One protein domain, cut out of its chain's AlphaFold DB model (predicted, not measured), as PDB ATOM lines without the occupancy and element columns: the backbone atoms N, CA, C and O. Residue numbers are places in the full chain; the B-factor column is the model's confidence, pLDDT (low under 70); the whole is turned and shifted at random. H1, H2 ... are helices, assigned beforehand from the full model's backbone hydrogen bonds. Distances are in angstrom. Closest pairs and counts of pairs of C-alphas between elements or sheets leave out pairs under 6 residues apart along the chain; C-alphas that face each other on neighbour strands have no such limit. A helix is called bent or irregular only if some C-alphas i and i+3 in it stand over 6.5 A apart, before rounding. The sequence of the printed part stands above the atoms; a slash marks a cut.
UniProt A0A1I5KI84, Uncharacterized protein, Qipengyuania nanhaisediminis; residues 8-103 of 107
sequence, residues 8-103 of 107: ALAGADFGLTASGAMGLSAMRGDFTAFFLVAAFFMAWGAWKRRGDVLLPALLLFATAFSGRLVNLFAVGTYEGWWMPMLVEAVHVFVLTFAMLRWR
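This is residues 8 to 103 of the 107 residues of an uncharacterized protein of Qipengyuania nanhaisediminis (UniProt A0A1I5KI84). Two long helices, H2 and H3, make an open V, and a third, H4, folds back beside H3; the short H1 packs on H2 towards its first residues. The printed part has 96 residues with four named helices, H1 to H4 in that order, and no named strand: the class is all helix. It is only just loose, close to compact, with a radius of gyration of the C-alphas of 15.1 A. Its C-alphas span 44 by 30 by 17 A, only just flat.

Start at H1, residues 8 to 12, which only just touches H2, residues 20 to 48, with 3 pairs of C-alphas within 8 A; the closest are those of Ala 8 and Leu 24, 6.6 A apart. H2 touches H3, residues 52 to 74, with residues 34 to 45 alone, against residues 52 to 60 of H3. Their closest C-alphas, of Ala 38 and Ala 57, are 4.3 A apart, at a steep tilt of 47 degrees, opposite ways. H3 and H4, residues 82 to 101, form a helical hairpin at a shallow tilt of 31 degrees, opposite ways; look at the closest C-alphas, of Phe 61 and Glu 88, 5.5 A apart. H2 and H4 are near each other, while H1 is apart from H3 and H4. Every O i to N i+4 pair is within hydrogen-bond range in H1 and H4, against 24 of 25 in H2 and 17 of 19 in H3.

Find C-alpha 8 at (184.175, 192.532, 169.649), where H1 begins. H2 runs 41.7 A from C-alpha 20 at (174.464, 194.957, 168.414). H3, 33.6 A, is irregular, with C-alphas 53 and 56 7.2 A apart, and has a kink of 27 degrees near residue 59. H4, 28.0 A, ends at C-alpha 101, (197.329, 156.250, 175.357).

The two C-alphas farthest apart, of Gly 20 and Arg 103, are 45.7 A from each other. The printed part has no cut; the link from H2 to H3 is tight, and no link is long. No printed residue is under pLDDT 70.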
ATOM      1  N   ALA A   8     184.102 191.878 170.952       96.50
ATOM      2  CA  ALA A   8     184.175 192.532 169.649       96.50
ATOM      3  C   ALA A   8     185.591 192.418 169.082       96.50
ATOM      4  O   ALA A   8     185.771 191.956 167.957       96.50
ATOM      5  N   LEU A   9     186.592 192.780 169.891       95.81
ATOM      6  CA  LEU A   9     187.990 192.692 169.485       95.81
ATOM      7  C   LEU A   9     188.419 191.232 169.297       95.81
ATOM      8  O   LEU A   9     189.035 190.911 168.290       95.81
ATOM      9  N   ALA A  10     188.040 190.333 170.213       96.56
ATOM     10  CA  ALA A  10     188.334 188.907 170.063       96.56
ATOM     11  C   ALA A  10     187.609 188.276 168.859       96.56
ATOM     12  O   ALA A  10     188.177 187.429 168.180       96.56
ATOM     13  N   GLY A  11     186.369 188.683 168.570       95.81
ATOM     14  CA  GLY A  11     185.606 188.187 167.425       95.81
ATOM     15  C   GLY A  11     186.193 188.602 166.077       95.81
ATOM     16  O   GLY A  11     186.121 187.821 165.127       95.81
ATOM     17  N   ALA A  12     186.832 189.774 166.000       95.31
ATOM     18  CA  ALA A  12     187.490 190.245 164.784       95.31
ATOM     19  C   ALA A  12     188.597 189.283 164.308       95.31
ATOM     20  O   ALA A  12     188.692 189.024 163.108       95.31
ATOM     21  N   ASP A  13     189.339 188.661 165.234       91.50
ATOM     22  CA  ASP A  13     190.360 187.642 164.924       91.50
ATOM     23  C   ASP A  13     189.762 186.379 164.264       91.50
ATOM     24  O   ASP A  13     190.467 185.608 163.612       91.50
ATOM     25  N   PHE A  14     188.450 186.166 164.410       92.00
ATOM     26  CA  PHE A  14     187.690 185.058 163.821       92.00
ATOM     27  C   PHE A  14     186.830 185.493 162.624       92.00
ATOM     28  O   PHE A  14     186.039 184.693 162.123       92.00
ATOM     29  N   GLY A  15     186.957 186.745 162.169       93.25
ATOM     30  CA  GLY A  15     186.132 187.306 161.096       93.25
ATOM     31  C   GLY A  15     184.670 187.530 161.496       93.25
ATOM     32  O   GLY A  15     183.795 187.584 160.634       93.25
ATOM     33  N   LEU A  16     184.383 187.629 162.796       95.38
ATOM     34  CA  LEU A  16     183.032 187.813 163.314       95.38
ATOM     35  C   LEU A  16     182.707 189.296 163.490       95.38
ATOM     36  O   LEU A  16     183.497 190.069 164.028       95.38
ATOM     37  N   THR A  17     181.479 189.667 163.137       96.00
ATOM     38  CA  THR A  17     180.904 190.984 163.439       96.00
ATOM     39  C   THR A  17     179.611 190.814 164.223       96.00
ATOM     40  O   THR A  17     178.721 190.070 163.809       96.00
ATOM     41  N   ALA A  18     179.486 191.494 165.360       95.31
ATOM     42  CA  ALA A  18     178.294 191.406 166.195       95.31
ATOM     43  C   ALA A  18     177.181 192.343 165.704       95.31
ATOM     44  O   ALA A  18     177.391 193.544 165.542       95.31
ATOM     45  N   SER A  19     175.963 191.815 165.567       94.50
ATOM     46  CA  SER A  19     174.760 192.632 165.371       94.50
ATOM     47  C   SER A  19     174.257 193.169 166.718       94.50
ATOM     48  O   SER A  19     173.380 192.581 167.357       94.50
ATOM     49  N   GLY A  20     174.847 194.274 167.176       95.31
ATOM     50  CA  GLY A  20     174.464 194.957 168.414       95.31
ATOM     51  C   GLY A  20     174.683 194.128 169.688       95.31
ATOM     52  O   GLY A  20     175.502 193.207 169.732       95.31
ATOM     53  N   ALA A  21     173.937 194.459 170.748       97.50
ATOM     54  CA  ALA A  21     174.114 193.861 172.075       97.50
ATOM     55  C   ALA A  21     173.876 192.340 172.101       97.50
ATOM     56  O   ALA A  21     174.572 191.625 172.818       97.50
ATOM     57  N   MET A  22     172.939 191.838 171.290       97.19
ATOM     58  CA  MET A  22     172.651 190.405 171.194       97.19
ATOM     59  C   MET A  22     173.859 189.626 170.659       97.19
ATOM     60  O   MET A  22     174.271 188.647 171.277       97.19
ATOM     61  N   GLY A  23     174.470 190.093 169.562       97.38
ATOM     62  CA  GLY A  23     175.656 189.451 168.986       97.38
ATOM     63  C   GLY A  23     176.854 189.472 169.938       97.38
ATOM     64  O   GLY A  23     177.534 188.463 170.093       97.38
ATOM     65  N   LEU A  24     177.070 190.591 170.640       97.88
ATOM     66  CA  LEU A  24     178.133 190.697 171.647       97.88
ATOM     67  C   LEU A  24     177.894 189.760 172.837       97.88
ATOM     68  O   LEU A  24     178.849 189.210 173.382       97.88
ATOM     69  N   SER A  25     176.634 189.575 173.241       97.88
ATOM     70  CA  SER A  25     176.256 188.642 174.305       97.88
ATOM     71  C   SER A  25     176.538 187.193 173.905       97.88
ATOM     72  O   SER A  25     177.203 186.479 174.654       97.88
ATOM     73  N   ALA A  26     176.122 186.787 172.700       97.75
ATOM     74  CA  ALA A  26     176.382 185.450 172.167       97.75
ATOM     75  C   ALA A  26     177.887 185.178 172.034       97.75
ATOM     76  O   ALA A  26     178.385 184.184 172.548       97.75
ATOM     77  N   MET A  27     178.653 186.111 171.455       97.81
ATOM     78  CA  MET A  27     180.113 185.976 171.374       97.81
ATOM     79  C   MET A  27     180.758 185.843 172.756       97.81
ATOM     80  O   MET A  27     181.622 184.992 172.961       97.81
ATOM     81  N   ARG A  28     180.322 186.653 173.728       97.81
ATOM     82  CA  ARG A  28     180.844 186.595 175.097       97.81
ATOM     83  C   ARG A  28     180.533 185.269 175.774       97.81
ATOM     84  O   ARG A  28     181.403 184.756 176.469       97.81
ATOM     85  N   GLY A  29     179.325 184.744 175.616       98.12
ATOM     86  CA  GLY A  29     178.912 183.484 176.227       98.12
ATOM     87  C   GLY A  29     179.526 182.282 175.522       98.12
ATOM     88  O   GLY A  29     180.311 181.544 176.114       98.12
ATOM     89  N   ASP A  30     179.206 182.118 174.245       97.69
ATOM     90  CA  ASP A  30     179.385 180.862 173.521       97.69
ATOM     91  C   ASP A  30     180.853 180.597 173.178       97.69
ATOM     92  O   ASP A  30     181.351 179.492 173.398       97.69
ATOM     93  N   PHE A  31     181.595 181.612 172.719       97.38
ATOM     94  CA  PHE A  31     183.020 181.441 172.410       97.38
ATOM     95  C   PHE A  31     183.855 181.316 173.682       97.38
ATOM     96  O   PHE A  31     184.774 180.499 173.741       97.38
ATOM     97  N   THR A  32     183.513 182.062 174.737       97.94
ATOM     98  CA  THR A  32     184.152 181.869 176.044       97.94
ATOM     99  C   THR A  32     183.896 180.460 176.565       97.94
ATOM    100  O   THR A  32     184.843 179.810 177.002       97.94
ATOM    101  N   ALA A  33     182.658 179.965 176.494       98.06
ATOM    102  CA  ALA A  33     182.322 178.608 176.906       98.06
ATOM    103  C   ALA A  33     183.110 177.577 176.092       98.06
ATOM    104  O   ALA A  33     183.759 176.721 176.686       98.06
ATOM    105  N   PHE A  34     183.145 177.701 174.762       97.75
ATOM    106  CA  PHE A  34     183.921 176.813 173.895       97.75
ATOM    107  C   PHE A  34     185.390 176.730 174.334       97.75
ATOM    108  O   PHE A  34     185.887 175.646 174.643       97.75
ATOM    109  N   PHE A  35     186.083 177.872 174.414       96.75
ATOM    110  CA  PHE A  35     187.519 177.884 174.693       96.75
ATOM    111  C   PHE A  35     187.851 177.565 176.151       96.75
ATOM    112  O   PHE A  35     188.779 176.795 176.396       96.75
ATOM    113  N   LEU A  36     187.114 178.112 177.125       97.75
ATOM    114  CA  LEU A  36     187.384 177.852 178.543       97.75
ATOM    115  C   LEU A  36     187.070 176.409 178.923       97.75
ATOM    116  O   LEU A  36     187.864 175.792 179.631       97.75
ATOM    117  N   VAL A  37     185.951 175.852 178.449       97.81
ATOM    118  CA  VAL A  37     185.589 174.459 178.747       97.81
ATOM    119  C   VAL A  37     186.584 173.514 178.082       97.81
ATOM    120  O   VAL A  37     187.112 172.629 178.756       97.81
ATOM    121  N   ALA A  38     186.924 173.729 176.805       98.19
ATOM    122  CA  ALA A  38     187.955 172.933 176.145       98.19
ATOM    123  C   ALA A  38     189.289 173.011 176.906       98.19
ATOM    124  O   ALA A  38     189.849 171.975 177.262       98.19
ATOM    125  N   ALA A  39     189.773 174.215 177.227       97.69
ATOM    126  CA  ALA A  39     191.023 174.407 177.960       97.69
ATOM    127  C   ALA A  39     191.013 173.714 179.331       97.69
ATOM    128  O   ALA A  39     191.980 173.035 179.681       97.69
ATOM    129  N   PHE A  40     189.918 173.829 180.084       98.31
ATOM    130  CA  PHE A  40     189.770 173.208 181.399       98.31
ATOM    131  C   PHE A  40     189.861 171.681 181.328       98.31
ATOM    132  O   PHE A  40     190.672 171.078 182.036       98.31
ATOM    133  N   PHE A  41     189.079 171.046 180.452       98.00
ATOM    134  CA  PHE A  41     189.078 169.588 180.316       98.00
ATOM    135  C   PHE A  41     190.404 169.063 179.751       98.00
ATOM    136  O   PHE A  41     190.887 168.022 180.203       98.00
ATOM    137  N   MET A  42     191.045 169.802 178.840       97.75
ATOM    138  CA  MET A  42     192.391 169.475 178.358       97.75
ATOM    139  C   MET A  42     193.431 169.539 179.478       97.75
ATOM    140  O   MET A  42     194.197 168.591 179.653       97.75
ATOM    141  N   ALA A  43     193.440 170.616 180.269       97.69
ATOM    142  CA  ALA A  43     194.368 170.779 181.385       97.69
ATOM    143  C   ALA A  43     194.158 169.703 182.460       97.69
ATOM    144  O   ALA A  43     195.122 169.082 182.915       97.69
ATOM    145  N   TRP A  44     192.902 169.423 182.824       96.75
ATOM    146  CA  TRP A  44     192.567 168.371 183.784       96.75
ATOM    147  C   TRP A  44     193.002 166.998 183.275       96.75
ATOM    148  O   TRP A  44     193.691 166.260 183.986       96.75
ATOM    149  N   GLY A  45     192.601 166.641 182.053       95.31
ATOM    150  CA  GLY A  45     192.929 165.352 181.452       95.31
ATOM    151  C   GLY A  45     194.438 165.153 181.346       95.31
ATOM    152  O   GLY A  45     194.932 164.078 181.687       95.31
ATOM    153  N   ALA A  46     195.181 166.205 180.986       95.06
ATOM    154  CA  ALA A  46     196.639 166.191 180.944       95.06
ATOM    155  C   ALA A  46     197.277 166.002 182.326       95.06
ATOM    156  O   ALA A  46     198.164 165.158 182.478       95.06
ATOM    157  N   TRP A  47     196.804 166.726 183.344       95.69
ATOM    158  CA  TRP A  47     197.327 166.617 184.708       95.69
ATOM    159  C   TRP A  47     197.078 165.222 185.287       95.69
ATOM    160  O   TRP A  47     198.006 164.554 185.747       95.69
ATOM    161  N   LYS A  48     195.838 164.735 185.235       93.31
ATOM    162  CA  LYS A  48     195.481 163.424 185.799       93.31
ATOM    163  C   LYS A  48     195.860 162.251 184.898       93.31
ATOM    164  O   LYS A  48     195.742 161.109 185.332       93.31
ATOM    165  N   ARG A  49     196.325 162.514 183.671       93.75
ATOM    166  CA  ARG A  49     196.564 161.509 182.622       93.75
ATOM    167  C   ARG A  49     195.357 160.586 182.437       93.75
ATOM    168  O   ARG A  49     195.499 159.362 182.410       93.75
ATOM    169  N   ARG A  50     194.177 161.201 182.343       92.94
ATOM    170  CA  ARG A  50     192.860 160.557 182.279       92.94
ATOM    171  C   ARG A  50     192.178 160.901 180.962       92.94
ATOM    172  O   ARG A  50     191.758 162.034 180.748       92.94
ATOM    173  N   GLY A  51     192.136 159.922 180.058       91.69
ATOM    174  CA  GLY A  51     191.621 160.104 178.700       91.69
ATOM    175  C   GLY A  51     190.108 160.322 178.644       91.69
ATOM    176  O   GLY A  51     189.631 161.094 177.825       91.69
ATOM    177  N   ASP A  52     189.349 159.707 179.547       92.81
ATOM    178  CA  ASP A  52     187.895 159.870 179.672       92.81
ATOM    179  C   ASP A  52     187.474 161.340 179.827       92.81
ATOM    180  O   ASP A  52     186.492 161.782 179.233       92.81
ATOM    181  N   VAL A  53     188.276 162.121 180.552       95.56
ATOM    182  CA  VAL A  53     188.025 163.543 180.815       95.56
ATOM    183  C   VAL A  53     188.272 164.419 179.576       95.56
ATOM    184  O   VAL A  53     187.779 165.538 179.513       95.56
ATOM    185  N   LEU A  54     188.984 163.935 178.553       97.12
ATOM    186  CA  LEU A  54     189.262 164.710 177.335       97.12
ATOM    187  C   LEU A  54     188.090 164.737 176.343       97.12
ATOM    188  O   LEU A  54     188.121 165.523 175.393       97.12
ATOM    189  N   LEU A  55     187.056 163.912 176.552       97.25
ATOM    190  CA  LEU A  55     185.940 163.772 175.616       97.25
ATOM    191  C   LEU A  55     185.230 165.105 175.298       97.25
ATOM    192  O   LEU A  55     185.016 165.362 174.115       97.25
ATOM    193  N   PRO A  56     184.911 165.991 176.266       97.88
ATOM    194  CA  PRO A  56     184.267 167.267 175.952       97.88
ATOM    195  C   PRO A  56     185.116 168.147 175.028       97.88
ATOM    196  O   PRO A  56     184.605 168.683 174.049       97.88
ATOM    197  N   ALA A  57     186.425 168.247 175.289       98.12
ATOM    198  CA  ALA A  57     187.335 169.010 174.440       98.12
ATOM    199  C   ALA A  57     187.423 168.410 173.028       98.12
ATOM    200  O   ALA A  57     187.381 169.148 172.043       98.12
ATOM    201  N   LEU A  58     187.484 167.077 172.922       98.44
ATOM    202  CA  LEU A  58     187.501 166.388 171.633       98.44
ATOM    203  C   LEU A  58     186.234 166.691 170.825       98.44
ATOM    204  O   LEU A  58     186.333 167.023 169.647       98.44
ATOM    205  N   LEU A  59     185.056 166.610 171.448       98.38
ATOM    206  CA  LEU A  59     183.781 166.869 170.778       98.38
ATOM    207  C   LEU A  59     183.658 168.324 170.308       98.38
ATOM    208  O   LEU A  59     183.177 168.558 169.199       98.38
ATOM    209  N   LEU A  60     184.132 169.289 171.101       98.50
ATOM    210  CA  LEU A  60     184.147 170.705 170.724       98.50
ATOM    211  C   LEU A  60     185.006 170.940 169.470       98.50
ATOM    212  O   LEU A  60     184.506 171.472 168.477       98.50
ATOM    213  N   PHE A  61     186.261 170.480 169.464       98.56
ATOM    214  CA  PHE A  61     187.151 170.654 168.308       98.56
ATOM    215  C   PHE A  61     186.721 169.838 167.084       98.56
ATOM    216  O   PHE A  61     186.805 170.340 165.966       98.56
ATOM    217  N   ALA A  62     186.209 168.617 167.269       98.44
ATOM    218  CA  ALA A  62     185.689 167.811 166.165       98.44
ATOM    219  C   ALA A  62     184.461 168.464 165.514       98.44
ATOM    220  O   ALA A  62     184.339 168.465 164.287       98.44
ATOM    221  N   THR A  63     183.577 169.067 166.313       98.31
ATOM    222  CA  THR A  63     182.411 169.803 165.804       98.31
ATOM    223  C   THR A  63     182.844 171.051 165.037       98.31
ATOM    224  O   THR A  63     182.380 171.265 163.917       98.31
ATOM    225  N   ALA A  64     183.779 171.835 165.587       97.94
ATOM    226  CA  ALA A  64     184.320 173.019 164.917       97.94
ATOM    227  C   ALA A  64     184.968 172.665 163.566       97.94
ATOM    228  O   ALA A  64     184.612 173.246 162.537       97.94
ATOM    229  N   PHE A  65     185.813 171.628 163.547       98.38
ATOM    230  CA  PHE A  65     186.451 171.136 162.326       98.38
ATOM    231  C   PHE A  65     185.428 170.673 161.286       98.38
ATOM    232  O   PHE A  65     185.538 171.006 160.107       98.38
ATOM    233  N   SER A  66     184.392 169.950 161.721       98.31
ATOM    234  CA  SER A  66     183.305 169.504 160.843       98.31
ATOM    235  C   SER A  66     182.560 170.689 160.226       98.31
ATOM    236  O   SER A  66     182.290 170.683 159.027       98.31
ATOM    237  N   GLY A  67     182.295 171.743 161.003       97.56
ATOM    238  CA  GLY A  67     181.717 172.988 160.489       97.56
ATOM    239  C   GLY A  67     182.591 173.643 159.414       97.56
ATOM    240  O   GLY A  67     182.082 174.078 158.380       97.56
ATOM    241  N   ARG A  68     183.919 173.648 159.596       96.75
ATOM    242  CA  ARG A  68     184.846 174.164 158.575       96.75
ATOM    243  C   ARG A  68     184.936 173.279 157.339       96.75
ATOM    244  O   ARG A  68     185.058 173.821 156.246       96.75
ATOM    245  N   LEU A  69     184.825 171.957 157.478       98.19
ATOM    246  CA  LEU A  69     184.711 171.053 156.330       98.19
ATOM    247  C   LEU A  69     183.444 171.351 155.527       98.19
ATOM    248  O   LEU A  69     183.516 171.468 154.306       98.19
ATOM    249  N   VAL A  70     182.304 171.540 156.198       98.12
ATOM    250  CA  VAL A  70     181.063 171.949 155.524       98.12
ATOM    251  C   VAL A  70     181.282 173.252 154.759       98.12
ATOM    252  O   VAL A  70     180.944 173.309 153.582       98.12
ATOM    253  N   ASN A  71     181.911 174.265 155.365       96.56
ATOM    254  CA  ASN A  71     182.230 175.509 154.660       96.56
ATOM    255  C   ASN A  71     183.145 175.272 153.448       96.56
ATOM    256  O   ASN A  71     182.860 175.776 152.366       96.56
ATOM    257  N   LEU A  72     184.216 174.490 153.611       97.06
ATOM    258  CA  LEU A  72     185.173 174.194 152.545       97.06
ATOM    259  C   LEU A  72     184.493 173.566 151.320       97.06
ATOM    260  O   LEU A  72     184.829 173.927 150.195       97.06
ATOM    261  N   PHE A  73     183.535 172.660 151.527       97.88
ATOM    262  CA  PHE A  73     182.845 171.969 150.436       97.88
ATOM    263  C   PHE A  73     181.618 172.714 149.899       97.88
ATOM    264  O   PHE A  73     181.352 172.642 148.703       97.88
ATOM    265  N   ALA A  74     180.859 173.404 150.754       98.19
ATOM    266  CA  ALA A  74     179.608 174.055 150.362       98.19
ATOM    267  C   ALA A  74     179.793 175.504 149.885       98.19
ATOM    268  O   ALA A  74     179.017 175.972 149.057       98.19
ATOM    269  N   VAL A  75     180.793 176.217 150.415       96.94
ATOM    270  CA  VAL A  75     181.034 177.647 150.147       96.94
ATOM    271  C   VAL A  75     182.394 177.869 149.479       96.94
ATOM    272  O   VAL A  75     182.511 178.704 148.586       96.94
ATOM    273  N   GLY A  76     183.416 177.107 149.875       95.56
ATOM    274  CA  GLY A  76     184.780 177.205 149.360       95.56
ATOM    275  C   GLY A  76     185.771 177.795 150.365       95.56
ATOM    276  O   GLY A  76     185.541 177.837 151.576       95.56
ATOM    277  N   THR A  77     186.924 178.223 149.854       96.75
ATOM    278  CA  THR A  77     188.047 178.746 150.645       96.75
ATOM    279  C   THR A  77     188.011 180.269 150.776       96.75
ATOM    280  O   THR A  77     187.571 180.959 149.861       96.75
ATOM    281  N   TYR A  78     188.581 180.798 151.858       93.75
ATOM    282  CA  TYR A  78     188.877 182.224 152.064       93.75
ATOM    283  C   TYR A  78     190.352 182.409 152.445       93.75
ATOM    284  O   TYR A  78     191.021 181.442 152.797       93.75
ATOM    285  N   GLU A  79     190.903 183.619 152.384       95.19
ATOM    286  CA  GLU A  79     192.313 183.839 152.737       95.19
ATOM    287  C   GLU A  79     192.626 183.353 154.167       95.19
ATOM    288  O   GLU A  79     191.929 183.684 155.120       95.19
ATOM    289  N   GLY A  80     193.656 182.515 154.322       94.38
ATOM    290  CA  GLY A  80     194.029 181.952 155.626       94.38
ATOM    291  C   GLY A  80     193.128 180.822 156.150       94.38
ATOM    292  O   GLY A  80     193.339 180.369 157.275       94.38
ATOM    293  N   TRP A  81     192.180 180.307 155.353       95.12
ATOM    294  CA  TRP A  81     191.241 179.239 155.753       95.12
ATOM    295  C   TRP A  81     191.892 177.991 156.365       95.12
ATOM    296  O   TRP A  81     191.309 177.346 157.240       95.12
ATOM    297  N   TRP A  82     193.099 177.644 155.909       95.94
ATOM    298  CA  TRP A  82     193.812 176.437 156.322       95.94
ATOM    299  C   TRP A  82     194.299 176.513 157.771       95.94
ATOM    300  O   TRP A  82     194.395 175.483 158.434       95.94
ATOM    301  N   MET A  83     194.589 177.715 158.280       96.06
ATOM    302  CA  MET A  83     195.199 177.904 159.596       96.06
ATOM    303  C   MET A  83     194.296 177.409 160.735       96.06
ATOM    304  O   MET A  83     194.729 176.553 161.510       96.06
ATOM    305  N   PRO A  84     193.033 177.852 160.857       95.12
ATOM    306  CA  PRO A  84     192.180 177.356 161.925       95.12
ATOM    307  C   PRO A  84     191.783 175.882 161.736       95.12
ATOM    308  O   PRO A  84     191.664 175.164 162.725       95.12
ATOM    309  N   MET A  85     191.667 175.398 160.491       97.50
ATOM    310  CA  MET A  85     191.460 173.968 160.229       97.50
ATOM    311  C   MET A  85     192.641 173.124 160.715       97.50
ATOM    312  O   MET A  85     192.433 172.064 161.302       97.50
ATOM    313  N   LEU A  86     193.876 173.595 160.520       97.94
ATOM    314  CA  LEU A  86     195.076 172.934 161.030       97.94
ATOM    315  C   LEU A  86     195.070 172.891 162.561       97.94
ATOM    316  O   LEU A  86     195.320 171.834 163.138       97.94
ATOM    317  N   VAL A  87     194.754 174.012 163.218       97.19
ATOM    318  CA  VAL A  87     194.662 174.080 164.686       97.19
ATOM    319  C   VAL A  87     193.649 173.062 165.204       97.19
ATOM    320  O   VAL A  87     193.971 172.276 166.093       97.19
ATOM    321  N   GLU A  88     192.445 173.031 164.641       97.94
ATOM    322  CA  GLU A  88     191.387 172.107 165.057       97.94
ATOM    323  C   GLU A  88     191.767 170.640 164.792       97.94
ATOM    324  O   GLU A  88     191.629 169.803 165.684       97.94
ATOM    325  N   ALA A  89     192.323 170.328 163.616       98.38
ATOM    326  CA  ALA A  89     192.773 168.979 163.268       98.38
ATOM    327  C   ALA A  89     193.869 168.471 164.215       98.38
ATOM    328  O   ALA A  89     193.826 167.321 164.659       98.38
ATOM    329  N   VAL A  90     194.830 169.330 164.571       98.56
ATOM    330  CA  VAL A  90     195.883 169.002 165.543       98.56
ATOM    331  C   VAL A  90     195.280 168.720 166.917       98.56
ATOM    332  O   VAL A  90     195.665 167.734 167.545       98.56
ATOM    333  N   HIS A  91     194.308 169.513 167.378       98.44
ATOM    334  CA  HIS A  91     193.629 169.242 168.649       98.44
ATOM    335  C   HIS A  91     192.895 167.901 168.617       98.44
ATOM    336  O   HIS A  91     193.085 167.085 169.517       98.44
ATOM    337  N   VAL A  92     192.118 167.623 167.566       98.56
ATOM    338  CA  VAL A  92     191.425 166.333 167.406       98.56
ATOM    339  C   VAL A  92     192.420 165.170 167.441       98.56
ATOM    340  O   VAL A  92     192.205 164.195 168.167       98.56
ATOM    341  N   PHE A  93     193.534 165.281 166.714       98.50
ATOM    342  CA  PHE A  93     194.578 164.260 166.681       98.50
ATOM    343  C   PHE A  93     195.223 164.041 168.054       98.50
ATOM    344  O   PHE A  93     195.254 162.912 168.547       98.50
ATOM    345  N   VAL A  94     195.704 165.107 168.700       98.06
ATOM    346  CA  VAL A  94     196.408 165.029 169.991       98.06
ATOM    347  C   VAL A  94     195.487 164.507 171.089       98.06
ATOM    348  O   VAL A  94     195.902 163.652 171.874       98.06
ATOM    349  N   LEU A  95     194.234 164.967 171.135       98.00
ATOM    350  CA  LEU A  95     193.259 164.512 172.123       98.00
ATOM    351  C   LEU A  95     192.930 163.037 171.919       98.00
ATOM    352  O   LEU A  95     193.026 162.261 172.867       98.00
ATOM    353  N   THR A  96     192.646 162.620 170.685       97.81
ATOM    354  CA  THR A  96     192.385 161.208 170.369       97.81
ATOM    355  C   THR A  96     193.584 160.335 170.735       97.81
ATOM    356  O   THR A  96     193.430 159.305 171.391       97.81
ATOM    357  N   PHE A  97     194.799 160.769 170.394       97.38
ATOM    358  CA  PHE A  97     196.026 160.061 170.744       97.38
ATOM    359  C   PHE A  97     196.211 159.933 172.264       97.38
ATOM    360  O   PHE A  97     196.482 158.839 172.767       97.38
ATOM    361  N   ALA A  98     196.015 161.017 173.018       96.50
ATOM    362  CA  ALA A  98     196.097 161.005 174.476       96.50
ATOM    363  C   ALA A  98     195.041 160.077 175.101       96.50
ATOM    364  O   ALA A  98     195.358 159.291 175.997       96.50
ATOM    365  N   MET A  99     193.810 160.101 174.583       96.00
ATOM    366  CA  MET A  99     192.722 159.216 175.011       96.00
ATOM    367  C   MET A  99     193.059 157.744 174.780       96.00
ATOM    368  O   MET A  99     192.872 156.924 175.678       96.00
ATOM    369  N   LEU A 100     193.612 157.404 173.612       94.88
ATOM    370  CA  LEU A 100     194.071 156.048 173.306       94.88
ATOM    371  C   LEU A 100     195.220 155.623 174.228       94.88
ATOM    372  O   LEU A 100     195.238 154.494 174.718       94.88
ATOM    373  N   ARG A 101     196.157 156.532 174.519       94.81
ATOM    374  CA  ARG A 101     197.329 156.250 175.357       94.81
ATOM    375  C   ARG A 101     196.997 156.059 176.837       94.81
ATOM    376  O   ARG A 101     197.728 155.340 177.529       94.81
ATOM    377  N   TRP A 102     195.957 156.728 177.330       93.44
ATOM    378  CA  TRP A 102     195.499 156.678 178.725       93.44
ATOM    379  C   TRP A 102     194.254 155.812 178.929       93.44
ATOM    380  O   TRP A 102     193.697 155.777 180.027       93.44
ATOM    381  N   ARG A 103     193.836 155.081 177.896       80.75
ATOM    382  CA  ARG A 103     192.709 154.154 177.948       80.75
ATOM    383  C   ARG A 103     192.926 153.123 179.067       80.75
ATOM    384  O   ARG A 103     193.965 152.470 179.115       80.75
TER     385      ARG A 103